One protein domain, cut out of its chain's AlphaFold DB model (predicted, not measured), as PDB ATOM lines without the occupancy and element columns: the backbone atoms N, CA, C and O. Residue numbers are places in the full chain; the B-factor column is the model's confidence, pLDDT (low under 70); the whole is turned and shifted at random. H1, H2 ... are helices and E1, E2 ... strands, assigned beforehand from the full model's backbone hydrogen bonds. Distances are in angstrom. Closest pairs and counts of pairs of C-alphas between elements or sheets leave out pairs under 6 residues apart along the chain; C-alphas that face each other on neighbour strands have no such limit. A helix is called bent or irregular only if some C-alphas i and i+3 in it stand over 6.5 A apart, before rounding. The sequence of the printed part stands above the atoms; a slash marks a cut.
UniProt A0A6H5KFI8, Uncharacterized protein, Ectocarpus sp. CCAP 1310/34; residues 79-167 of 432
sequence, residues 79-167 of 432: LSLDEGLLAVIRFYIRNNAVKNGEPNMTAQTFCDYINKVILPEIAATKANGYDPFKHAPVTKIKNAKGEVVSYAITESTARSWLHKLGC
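What this domain is: This is residues 79 to 167 of the 432 residues of an uncharacterized protein of Ectocarpus sp. CCAP 1310/34 (UniProt A0A6H5KFI8). A small hairpin of strands, E1 and E2, makes one end of an elongated model; beside it the kinked helix H2 runs through the middle, H3 crosses the first part of H2, and H1 lies near H2. The loops at residues 98 to 103 and 125 to 130 stick out. The printed part has 89 residues, with three named helices and two named strands in the order H1, H2, E1, E2, H3 along the chain and one antiparallel sheet, E1 - E2; its class is mostly helix, with helices holding 42 and strands 9 of the 51 residues in named elements. It is only just compact, close to loose, with a radius of gyration of the C-alphas of 14.2 A, and spans 47 by 27 by 18 A.

Where its parts are: Find C-alpha 139 at (182.976, 151.032, 145.303), where E1, residues 139 to 142, begins its 9.5 A; E2, residues 148 to 152, covers 11.1 A. H2, residues 107 to 124, runs 24.8 A from (180.578, 166.944, 151.023). H1, residues 83 to 96, measures 20.0 A. H3, residues 155 to 164, covers 14.3 A and ends at (182.049, 168.965, 138.357).

How they stand to each other: Look first at the hairpin E1 and E2, antiparallel at 150 degrees: N 139 and O 152 are 2.8 A apart, within hydrogen-bond range. The closest C-alphas of H2 and E2, those of Asn 115 and Ala 152, are 5.4 A apart. H2 has a kink of 30 degrees near residue 114 and is only just irregular, with C-alphas 116 and 119 6.8 A apart. With residues 107 to 111 alone H2 touches H3, about perpendicular at 87 degrees; their closest C-alphas, Cys 111 and Ala 158, are 5.2 A apart. H1 and H2 are near each other, their closest C-alphas 8.1 A apart; H1 and H3 are apart. Every O i to N i+4 pair is within hydrogen-bond range in H1 and H3, and 12 of 14 in H2.

The domain as a whole: The C-alphas of Gly 101 and Lys 145, the two farthest apart, are 48.3 A from each other. The printed part has no cut; the link from H2 to E1 is long, 14 residues. Mean pLDDT of the printed part is 81.0, and residues 79 to 82, 126 to 132 and 134 to 135 are under 70.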
ATOM      1  N   LEU A  79     177.213 160.924 135.876       56.28
ATOM      2  CA  LEU A  79     176.401 162.028 135.376       56.28
ATOM      3  C   LEU A  79     176.654 162.353 133.898       56.28
ATOM      4  O   LEU A  79     176.045 163.258 133.356       56.28
ATOM      5  N   SER A  80     177.540 161.611 133.229       57.66
ATOM      6  CA  SER A  80     177.630 161.606 131.760       57.66
ATOM      7  C   SER A  80     176.733 160.543 131.118       57.66
ATOM      8  O   SER A  80     176.818 160.335 129.911       57.66
ATOM      9  N   LEU A  81     175.941 159.824 131.925       56.09
ATOM     10  CA  LEU A  81     175.095 158.718 131.471       56.09
ATOM     11  C   LEU A  81     173.647 159.149 131.207       56.09
ATOM     12  O   LEU A  81     173.009 158.525 130.368       56.09
ATOM     13  N   ASP A  82     173.146 160.184 131.888       66.75
ATOM     14  CA  ASP A  82     171.748 160.612 131.794       66.75
ATOM     15  C   ASP A  82     171.555 162.071 132.264       66.75
ATOM     16  O   ASP A  82     171.979 162.449 133.363       66.75
ATOM     17  N   GLU A  83     170.912 162.893 131.428       71.69
ATOM     18  CA  GLU A  83     170.540 164.275 131.761       71.69
ATOM     19  C   GLU A  83     169.436 164.348 132.828       71.69
ATOM     20  O   GLU A  83     169.430 165.280 133.638       71.69
ATOM     21  N   GLY A  84     168.540 163.356 132.889       76.50
ATOM     22  CA  GLY A  84     167.482 163.292 133.899       76.50
ATOM     23  C   GLY A  84     168.059 163.169 135.307       76.50
ATOM     24  O   GLY A  84     167.756 163.970 136.195       76.50
ATOM     25  N   LEU A  85     168.995 162.238 135.493       76.44
ATOM     26  CA  LEU A  85     169.724 162.066 136.750       76.44
ATOM     27  C   LEU A  85     170.492 163.329 137.184       76.44
ATOM     28  O   LEU A  85     170.513 163.694 138.365       76.44
ATOM     29  N   LEU A  86     171.122 164.019 136.229       79.94
ATOM     30  CA  LEU A  86     171.781 165.305 136.470       79.94
ATOM     31  C   LEU A  86     170.803 166.351 137.009       79.94
ATOM     32  O   LEU A  86     171.154 167.099 137.927       79.94
ATOM     33  N   ALA A  87     169.595 166.411 136.448       82.94
ATOM     34  CA  ALA A  87     168.561 167.337 136.884       82.94
ATOM     35  C   ALA A  87     168.127 167.056 138.329       82.94
ATOM     36  O   ALA A  87     168.071 167.993 139.128       82.94
ATOM     37  N   VAL A  88     167.927 165.784 138.696       87.00
ATOM     38  CA  VAL A  88     167.575 165.369 140.068       87.00
ATOM     39  C   VAL A  88     168.656 165.784 141.069       87.00
ATOM     40  O   VAL A  88     168.367 166.396 142.098       87.00
ATOM     41  N   ILE A  89     169.928 165.541 140.748       88.25
ATOM     42  CA  ILE A  89     171.045 165.893 141.636       88.25
ATOM     43  C   ILE A  89     171.208 167.411 141.764       88.25
ATOM     44  O   ILE A  89     171.433 167.924 142.862       88.25
ATOM     45  N   ARG A  90     171.065 168.160 140.664       87.50
ATOM     46  CA  ARG A  90     171.079 169.631 140.703       87.50
ATOM     47  C   ARG A  90     169.905 170.179 141.510       87.50
ATOM     48  O   ARG A  90     170.084 171.150 142.240       87.50
ATOM     49  N   PHE A  91     168.729 169.561 141.405       88.75
ATOM     50  CA  PHE A  91     167.560 169.919 142.202       88.75
ATOM     51  C   PHE A  91     167.814 169.692 143.695       88.75
ATOM     52  O   PHE A  91     167.553 170.590 144.495       88.75
ATOM     53  N   TYR A  92     168.406 168.557 144.074       90.62
ATOM     54  CA  TYR A  92     168.811 168.312 145.459       90.62
ATOM     55  C   TYR A  92     169.768 169.395 145.973       90.62
ATOM     56  O   TYR A  92     169.514 169.980 147.026       90.62
ATOM     57  N   ILE A  93     170.821 169.712 145.210       89.19
ATOM     58  CA  ILE A  93     171.804 170.737 145.587       89.19
ATOM     59  C   ILE A  93     171.124 172.092 145.787       89.19
ATOM     60  O   ILE A  93     171.338 172.724 146.813       89.19
ATOM     61  N   ARG A  94     170.269 172.533 144.858       85.62
ATOM     62  CA  ARG A  94     169.588 173.836 144.976       85.62
ATOM     63  C   ARG A  94     168.735 173.954 146.238       85.62
ATOM     64  O   ARG A  94     168.719 175.018 146.840       85.62
ATOM     65  N   ASN A  95     168.061 172.877 146.641       87.31
ATOM     66  CA  ASN A  95     167.163 172.894 147.800       87.31
ATOM     67  C   ASN A  95     167.869 172.653 149.144       87.31
ATOM     68  O   ASN A  95     167.308 172.982 150.183       87.31
ATOM     69  N   ASN A  96     169.068 172.059 149.145       87.62
ATOM     70  CA  ASN A  96     169.747 171.647 150.381       87.62
ATOM     71  C   ASN A  96     171.064 172.381 150.640       87.62
ATOM     72  O   ASN A  96     171.527 172.387 151.782       87.62
ATOM     73  N   ALA A  97     171.676 172.988 149.617       84.06
ATOM     74  CA  ALA A  97     172.958 173.669 149.760       84.06
ATOM     75  C   ALA A  97     172.875 174.928 150.614       84.06
ATOM     76  O   ALA A  97     173.822 175.216 151.343       84.06
ATOM     77  N   VAL A  98     171.751 175.645 150.546       82.19
ATOM     78  CA  VAL A  98     171.531 176.885 151.285       82.19
ATOM     79  C   VAL A  98     170.191 176.809 152.008       82.19
ATOM     80  O   VAL A  98     169.171 176.514 151.390       82.19
ATOM     81  N   LYS A  99     170.184 177.102 153.309       81.19
ATOM     82  CA  LYS A  99     168.976 177.213 154.132       81.19
ATOM     83  C   LYS A  99     169.010 178.554 154.854       81.19
ATOM     84  O   LYS A  99     169.990 178.867 155.510       81.19
ATOM     85  N   ASN A 100     167.962 179.368 154.709       76.19
ATOM     86  CA  ASN A 100     167.895 180.720 155.292       76.19
ATOM     87  C   ASN A 100     169.100 181.625 154.940       76.19
ATOM     88  O   ASN A 100     169.512 182.454 155.745       76.19
ATOM     89  N   GLY A 101     169.683 181.457 153.747       71.06
ATOM     90  CA  GLY A 101     170.876 182.200 153.317       71.06
ATOM     91  C   GLY A 101     172.207 181.658 153.857       71.06
ATOM     92  O   GLY A 101     173.258 182.173 153.487       71.06
ATOM     93  N   GLU A 102     172.183 180.602 154.673       71.38
ATOM     94  CA  GLU A 102     173.373 179.962 155.238       71.38
ATOM     95  C   GLU A 102     173.710 178.649 154.522       71.38
ATOM     96  O   GLU A 102     172.799 177.936 154.081       71.38
ATOM     97  N   PRO A 103     175.000 178.284 154.417       78.31
ATOM     98  CA  PRO A 103     175.396 176.964 153.948       78.31
ATOM     99  C   PRO A 103     174.803 175.850 154.807       78.31
ATOM    100  O   PRO A 103     174.960 175.842 156.022       78.31
ATOM    101  N   ASN A 104     174.185 174.865 154.164       84.69
ATOM    102  CA  ASN A 104     173.545 173.733 154.838       84.69
ATOM    103  C   ASN A 104     174.010 172.367 154.290       84.69
ATOM    104  O   ASN A 104     173.594 171.314 154.768       84.69
ATOM    105  N   MET A 105     174.904 172.359 153.297       86.00
ATOM    106  CA  MET A 105     175.421 171.131 152.693       86.00
ATOM    107  C   MET A 105     176.931 171.007 152.870       86.00
ATOM    108  O   MET A 105     177.697 171.926 152.584       86.00
ATOM    109  N   THR A 106     177.362 169.815 153.271       88.38
ATOM    110  CA  THR A 106     178.762 169.404 153.288       88.38
ATOM    111  C   THR A 106     178.996 168.355 152.204       88.38
ATOM    112  O   THR A 106     178.062 167.790 151.627       88.38
ATOM    113  N   ALA A 107     180.262 168.047 151.924       88.44
ATOM    114  CA  ALA A 107     180.578 166.944 151.023       88.44
ATOM    115  C   ALA A 107     180.068 165.595 151.555       88.44
ATOM    116  O   ALA A 107     179.695 164.735 150.757       88.44
ATOM    117  N   GLN A 108     180.008 165.431 152.880       89.25
ATOM    118  CA  GLN A 108     179.487 164.229 153.519       89.25
ATOM    119  C   GLN A 108     177.969 164.113 153.365       89.25
ATOM    120  O   GLN A 108     177.494 163.055 152.964       89.25
ATOM    121  N   THR A 109     177.204 165.187 153.595       91.00
ATOM    122  CA  THR A 109     175.742 165.125 153.419       91.00
ATOM    123  C   THR A 109     175.364 164.863 151.960       91.00
ATOM    124  O   THR A 109     174.468 164.064 151.686       91.00
ATOM    125  N   PHE A 110     176.115 165.431 151.011       91.94
ATOM    126  CA  PHE A 110     175.983 165.097 149.593       91.94
ATOM    127  C   PHE A 110     176.350 163.631 149.296       91.94
ATOM    128  O   PHE A 110     175.627 162.946 148.574       91.94
ATOM    129  N   CYS A 111     177.448 163.125 149.868       92.00
ATOM    130  CA  CYS A 111     177.860 161.724 149.740       92.00
ATOM    131  C   CYS A 111     176.767 160.763 150.231       92.00
ATOM    132  O   CYS A 111     176.453 159.781 149.556       92.00
ATOM    133  N   ASP A 112     176.158 161.071 151.375       92.69
ATOM    134  CA  ASP A 112     175.082 160.280 151.960       92.69
ATOM    135  C   ASP A 112     173.844 160.263 151.068       92.69
ATOM    136  O   ASP A 112     173.268 159.196 150.856       92.69
ATOM    137  N   TYR A 113     173.461 161.410 150.501       92.06
ATOM    138  CA  TYR A 113     172.353 161.487 149.550       92.06
ATOM    139  C   TYR A 113     172.595 160.603 148.320       92.06
ATOM    140  O   TYR A 113     171.735 159.801 147.952       92.06
ATOM    141  N   ILE A 114     173.790 160.675 147.725       90.50
ATOM    142  CA  ILE A 114     174.137 159.831 146.575       90.50
ATOM    143  C   ILE A 114     174.078 158.342 146.942       90.50
ATOM    144  O   ILE A 114     173.503 157.549 146.197       90.50
ATOM    145  N   ASN A 115     174.648 157.953 148.085       91.06
ATOM    146  CA  ASN A 115     174.715 156.552 148.502       91.06
ATOM    147  C   ASN A 115     173.350 155.971 148.893       91.06
ATOM    148  O   ASN A 115     173.107 154.793 148.645       91.06
ATOM    149  N   LYS A 116     172.475 156.774 149.509       90.56
ATOM    150  CA  LYS A 116     171.185 156.311 150.049       90.56
ATOM    151  C   LYS A 116     170.030 156.424 149.058       90.56
ATOM    152  O   LYS A 116     169.089 155.649 149.170       90.56
ATOM    153  N   VAL A 117     170.086 157.374 148.123       89.00
ATOM    154  CA  VAL A 117     168.973 157.667 147.204       89.00
ATOM    155  C   VAL A 117     169.349 157.307 145.771       89.00
ATOM    156  O   VAL A 117     168.728 156.440 145.167       89.00
ATOM    157  N   ILE A 118     170.420 157.909 145.252       87.38
ATOM    158  CA  ILE A 118     170.744 157.839 143.822       87.38
ATOM    159  C   ILE A 118     171.279 156.466 143.389       87.38
ATOM    160  O   ILE A 118     170.812 155.891 142.408       87.38
ATOM    161  N   LEU A 119     172.295 155.935 144.078       86.50
ATOM    162  CA  LEU A 119     172.923 154.671 143.670       86.50
ATOM    163  C   LEU A 119     171.960 153.474 143.729       86.50
ATOM    164  O   LEU A 119     171.989 152.678 142.788       86.50
ATOM    165  N   PRO A 120     171.103 153.320 144.762       85.81
ATOM    166  CA  PRO A 120     170.107 152.253 144.793       85.81
ATOM    167  C   PRO A 120     169.092 152.328 143.645       85.81
ATOM    168  O   PRO A 120     168.788 151.299 143.050       85.81
ATOM    169  N   GLU A 121     168.623 153.525 143.282       82.38
ATOM    170  CA  GLU A 121     167.658 153.733 142.192       82.38
ATOM    171  C   GLU A 121     168.232 153.310 140.824       82.38
ATOM    172  O   GLU A 121     167.600 152.581 140.056       82.38
ATOM    173  N   ILE A 122     169.493 153.662 140.556       79.38
ATOM    174  CA  ILE A 122     170.206 153.243 139.336       79.38
ATOM    175  C   ILE A 122     170.539 151.740 139.371       79.38
ATOM    176  O   ILE A 122     170.556 151.058 138.347       79.38
ATOM    177  N   ALA A 123     170.813 151.185 140.553       77.94
ATOM    178  CA  ALA A 123     171.054 149.753 140.707       77.94
ATOM    179  C   ALA A 123     169.775 148.913 140.532       77.94
ATOM    180  O   ALA A 123     169.881 147.724 140.225       77.94
ATOM    181  N   ALA A 124     168.593 149.503 140.732       75.19
ATOM    182  CA  ALA A 124     167.299 148.856 140.537       75.19
ATOM    183  C   ALA A 124     166.891 148.786 139.054       75.19
ATOM    184  O   ALA A 124     166.231 147.837 138.646       75.19
ATOM    185  N   THR A 125     167.361 149.715 138.218       70.31
ATOM    186  CA  THR A 125     167.100 149.767 136.764       70.31
ATOM    187  C   THR A 125     167.908 148.743 135.946       70.31
ATOM    188  O   THR A 125     168.116 148.917 134.746       70.31
ATOM    189  N   LYS A 126     168.360 147.641 136.567       60.00
ATOM    190  CA  LYS A 126     169.109 146.548 135.920       60.00
ATOM    191  C   LYS A 126     168.333 145.957 134.738       60.00
ATOM    192  O   LYS A 126     167.558 145.020 134.897       60.00
ATOM    193  N   ALA A 127     168.629 146.436 133.538       52.16
ATOM    194  CA  ALA A 127     168.284 145.762 132.298       52.16
ATOM    195  C   ALA A 127     169.437 144.824 131.884       52.16
ATOM    196  O   ALA A 127     170.596 145.233 131.797       52.16
ATOM    197  N   ASN A 128     169.112 143.558 131.614       52.19
ATOM    198  CA  ASN A 128     169.918 142.617 130.820       52.19
ATOM    199  C   ASN A 128     171.364 142.328 131.285       52.19
ATOM    200  O   ASN A 128     172.266 142.190 130.461       52.19
ATOM    201  N   GLY A 129     171.613 142.200 132.594       60.19
ATOM    202  CA  GLY A 129     172.894 141.672 133.105       60.19
ATOM    203  C   GLY A 129     174.113 142.591 132.923       60.19
ATOM    204  O   GLY A 129     175.242 142.177 133.189       60.19
ATOM    205  N   TYR A 130     173.905 143.842 132.506       64.88
ATOM    206  CA  TYR A 130     174.952 144.855 132.416       64.88
ATOM    207  C   TYR A 130     175.099 145.610 133.747       64.88
ATOM    208  O   TYR A 130     174.113 146.034 134.345       64.88
ATOM    209  N   ASP A 131     176.338 145.797 134.218       69.69
ATOM    210  CA  ASP A 131     176.636 146.628 135.392       69.69
ATOM    211  C   ASP A 131     176.584 148.122 135.010       69.69
ATOM    212  O   ASP A 131     177.491 148.591 134.306       69.69
ATOM    213  N   PRO A 132     175.584 148.896 135.489       68.69
ATOM    214  CA  PRO A 132     175.428 150.307 135.127       68.69
ATOM    215  C   PRO A 132     176.605 151.173 135.608       68.69
ATOM    216  O   PRO A 132     176.840 152.258 135.077       68.69
ATOM    217  N   PHE A 133     177.410 150.679 136.556       74.94
ATOM    218  CA  PHE A 133     178.534 151.400 137.148       74.94
ATOM    219  C   PHE A 133     179.906 150.904 136.675       74.94
ATOM    220  O   PHE A 133     180.920 151.326 137.231       74.94
ATOM    221  N   LYS A 134     179.983 150.064 135.629       67.81
ATOM    222  CA  LYS A 134     181.227 149.427 135.134       67.81
ATOM    223  C   LYS A 134     182.425 150.381 134.971       67.81
ATOM    224  O   LYS A 134     183.572 149.967 135.136       67.81
ATOM    225  N   HIS A 135     182.170 151.652 134.655       66.44
ATOM    226  CA  HIS A 135     183.198 152.686 134.474       66.44
ATOM    227  C   HIS A 135     183.098 153.859 135.460       66.44
ATOM    228  O   HIS A 135     183.895 154.799 135.369       66.44
ATOM    229  N   ALA A 136     182.148 153.808 136.395       71.69
ATOM    230  CA  ALA A 136     181.924 154.851 137.381       71.69
ATOM    231  C   ALA A 136     182.893 154.704 138.572       71.69
ATOM    232  O   ALA A 136     183.307 153.593 138.910       71.69
ATOM    233  N   PRO A 137     183.292 155.809 139.234       74.06
ATOM    234  CA  PRO A 137     184.145 155.777 140.422       74.06
ATOM    235  C   PRO A 137     183.357 155.333 141.670       74.06
ATOM    236  O   PRO A 137     183.284 156.079 142.640       74.06
ATOM    237  N   VAL A 138     182.750 154.149 141.637       81.75
ATOM    238  CA  VAL A 138     181.894 153.624 142.706       81.75
ATOM    239  C   VAL A 138     182.509 152.347 143.272       81.75
ATOM    240  O   VAL A 138     183.003 151.497 142.531       81.75
ATOM    241  N   THR A 139     182.503 152.218 144.594       85.00
ATOM    242  CA  THR A 139     182.976 151.032 145.303       85.00
ATOM    243  C   THR A 139     181.869 149.987 145.334       85.00
ATOM    244  O   THR A 139     180.741 150.282 145.724       85.00
ATOM    245  N   LYS A 140     182.198 148.759 144.928       85.44
ATOM    246  CA  LYS A 140     181.295 147.606 144.997       85.44
ATOM    247  C   LYS A 140     181.403 146.972 146.375       85.44
ATOM    248  O   LYS A 140     182.472 146.480 146.730       85.44
ATOM    249  N   ILE A 141     180.309 146.964 147.121       83.81
ATOM    250  CA  ILE A 141     180.226 146.298 148.417       83.81
ATOM    251  C   ILE A 141     179.735 144.877 148.162       83.81
ATOM    252  O   ILE A 141     178.671 144.669 147.572       83.81
ATOM    253  N   LYS A 142     180.552 143.899 148.555       85.56
ATOM    254  CA  LYS A 142     180.288 142.475 148.337       85.56
ATOM    255  C   LYS A 142     179.898 141.788 149.640       85.56
ATOM    256  O   LYS A 142     180.415 142.153 150.692       85.56
ATOM    257  N   ASN A 143     179.025 140.787 149.568       87.00
ATOM    258  CA  ASN A 143     178.791 139.879 150.690       87.00
ATOM    259  C   ASN A 143     179.948 138.872 150.841       87.00
ATOM    260  O   ASN A 143     180.855 138.804 150.010       87.00
ATOM    261  N   ALA A 144     179.875 138.037 151.879       83.31
ATOM    262  CA  ALA A 144     180.833 136.957 152.129       83.31
ATOM    263  C   ALA A 144     180.937 135.933 150.977       83.31
ATOM    264  O   ALA A 144     181.949 135.254 150.854       83.31
ATOM    265  N   LYS A 145     179.918 135.845 150.110       81.38
ATOM    266  CA  LYS A 145     179.891 134.974 148.922       81.38
ATOM    267  C   LYS A 145     180.496 135.638 147.674       81.38
ATOM    268  O   LYS A 145     180.546 135.023 146.614       81.38
ATOM    269  N   GLY A 146     180.968 136.886 147.778       79.88
ATOM    270  CA  GLY A 146     181.576 137.640 146.678       79.88
ATOM    271  C   GLY A 146     180.581 138.328 145.734       79.88
ATOM    272  O   GLY A 146     181.009 138.968 144.766       79.88
ATOM    273  N   GLU A 147     179.283 138.250 146.022       78.50
ATOM    274  CA  GLU A 147     178.210 138.872 145.245       78.50
ATOM    275  C   GLU A 147     178.082 140.352 145.609       78.50
ATOM    276  O   GLU A 147     178.182 140.726 146.778       78.50
ATOM    277  N   VAL A 148     177.862 141.213 144.614       79.62
ATOM    278  CA  VAL A 148     177.720 142.661 144.830       79.62
ATOM    279  C   VAL A 148     176.329 142.957 145.383       79.62
ATOM    280  O   VAL A 148     175.338 142.807 144.672       79.62
ATOM    281  N   VAL A 149     176.273 143.405 146.636       80.62
ATOM    282  CA  VAL A 149     175.025 143.724 147.346       80.62
ATOM    283  C   VAL A 149     174.669 145.197 147.195       80.62
ATOM    284  O   VAL A 149     173.504 145.537 147.018       80.62
ATOM    285  N   SER A 150     175.665 146.081 147.242       82.88
ATOM    286  CA  SER A 150     175.433 147.520 147.154       82.88
ATOM    287  C   SER A 150     176.621 148.267 146.557       82.88
ATOM    288  O   SER A 150     177.691 147.711 146.281       82.88
ATOM    289  N   TYR A 151     176.398 149.552 146.318       85.75
ATOM    290  CA  TYR A 151     177.338 150.470 145.706       85.75
ATOM    291  C   TYR A 151     177.489 151.694 146.604       85.75
ATOM    292  O   TYR A 151     176.497 152.184 147.137       85.75
ATOM    293  N   ALA A 152     178.713 152.196 146.756       89.00
ATOM    294  CA  ALA A 152     178.970 153.395 147.543       89.00
ATOM    295  C   ALA A 152     180.083 154.251 146.935       89.00
ATOM    296  O   ALA A 152     181.085 153.740 146.432       89.00
ATOM    297  N   ILE A 153     179.936 155.567 147.018       89.69
ATOM    298  CA  ILE A 153     181.015 156.525 146.806       89.69
ATOM    299  C   ILE A 153     181.616 156.960 148.143       89.69
ATOM    300  O   ILE A 153     180.977 156.899 149.191       89.69
ATOM    301  N   THR A 154     182.870 157.404 148.085       88.06
ATOM    302  CA  THR A 154     183.570 158.023 149.214       88.06
ATOM    303  C   THR A 154     183.357 159.533 149.226       88.06
ATOM    304  O   THR A 154     183.117 160.136 148.177       88.06
ATOM    305  N   GLU A 155     183.570 160.170 150.379       88.62
ATOM    306  CA  GLU A 155     183.486 161.629 150.511       88.62
ATOM    307  C   GLU A 155     184.409 162.356 149.512       88.62
ATOM    308  O   GLU A 155     184.003 163.312 148.858       88.62
ATOM    309  N   SER A 156     185.633 161.865 149.287       85.56
ATOM    310  CA  SER A 156     186.549 162.438 148.285       85.56
ATOM    311  C   SER A 156     185.996 162.367 146.858       85.56
ATOM    312  O   SER A 156     186.219 163.271 146.050       85.56
ATOM    313  N   THR A 157     185.250 161.307 146.540       86.75
ATOM    314  CA  THR A 157     184.558 161.183 145.250       86.75
ATOM    315  C   THR A 157     183.399 162.173 145.172       86.75
ATOM    316  O   THR A 157     183.255 162.851 144.157       86.75
ATOM    317  N   ALA A 158     182.644 162.322 146.262       88.69
ATOM    318  CA  ALA A 158     181.561 163.289 146.397       88.69
ATOM    319  C   ALA A 158     182.057 164.739 146.218       88.69
ATOM    320  O   ALA A 158     181.498 165.478 145.410       88.69
ATOM    321  N   ARG A 159     183.178 165.121 146.854       89.06
ATOM    322  CA  ARG A 159     183.851 166.425 146.655       89.06
ATOM    323  C   ARG A 159     184.205 166.671 145.190       89.06
ATOM    324  O   ARG A 159     183.904 167.724 144.636       89.06
ATOM    325  N   SER A 160     184.819 165.682 144.536       86.44
ATOM    326  CA  SER A 160     185.160 165.784 143.112       86.44
ATOM    327  C   SER A 160     183.916 165.974 142.237       86.44
ATOM    328  O   SER A 160     183.962 166.705 141.249       86.44
ATOM    329  N   TRP A 161     182.798 165.340 142.592       86.88
ATOM    330  CA  TRP A 161     181.540 165.481 141.862       86.88
ATOM    331  C   TRP A 161     180.885 166.841 142.085       86.88
ATOM    332  O   TRP A 161     180.416 167.424 141.112       86.88
ATOM    333  N   LEU A 162     180.916 167.380 143.306       88.81
ATOM    334  CA  LEU A 162     180.438 168.735 143.597       88.81
ATOM    335  C   LEU A 162     181.149 169.776 142.723       88.81
ATOM    336  O   LEU A 162     180.482 170.593 142.090       88.81
ATOM    337  N   HIS A 163     182.475 169.685 142.584       87.62
ATOM    338  CA  HIS A 163     183.226 170.552 141.669       87.62
ATOM    339  C   HIS A 163     182.774 170.425 140.211       87.62
ATOM    340  O   HIS A 163     182.586 171.429 139.529       87.62
ATOM    341  N   LYS A 164     182.546 169.199 139.726       84.88
ATOM    342  CA  LYS A 164     182.049 168.965 138.357       84.88
ATOM    343  C   LYS A 164     180.627 169.479 138.136       84.88
ATOM    344  O   LYS A 164     180.268 169.805 137.012       84.88
ATOM    345  N   LEU A 165     179.828 169.557 139.196       87.12
ATOM    346  CA  LEU A 165     178.485 170.138 139.187       87.12
ATOM    347  C   LEU A 165     178.502 171.675 139.257       87.12
ATOM    348  O   LEU A 165     177.440 172.292 139.304       87.12
ATOM    349  N   GLY A 166     179.690 172.289 139.255       86.44
ATOM    350  CA  GLY A 166     179.879 173.735 139.342       86.44
ATOM    351  C   GLY A 166     179.781 174.284 140.766       86.44
ATOM    352  O   GLY A 166     179.812 175.499 140.948       86.44
ATOM    353  N   CYS A 167     179.675 173.417 141.778       87.75
ATOM    354  CA  CYS A 167     179.776 173.846 143.166       87.75
ATOM    355  C   CYS A 167     181.236 174.136 143.513       87.75
ATOM    356  O   CYS A 167     182.168 173.521 142.988       87.75
TER     357      CYS A 167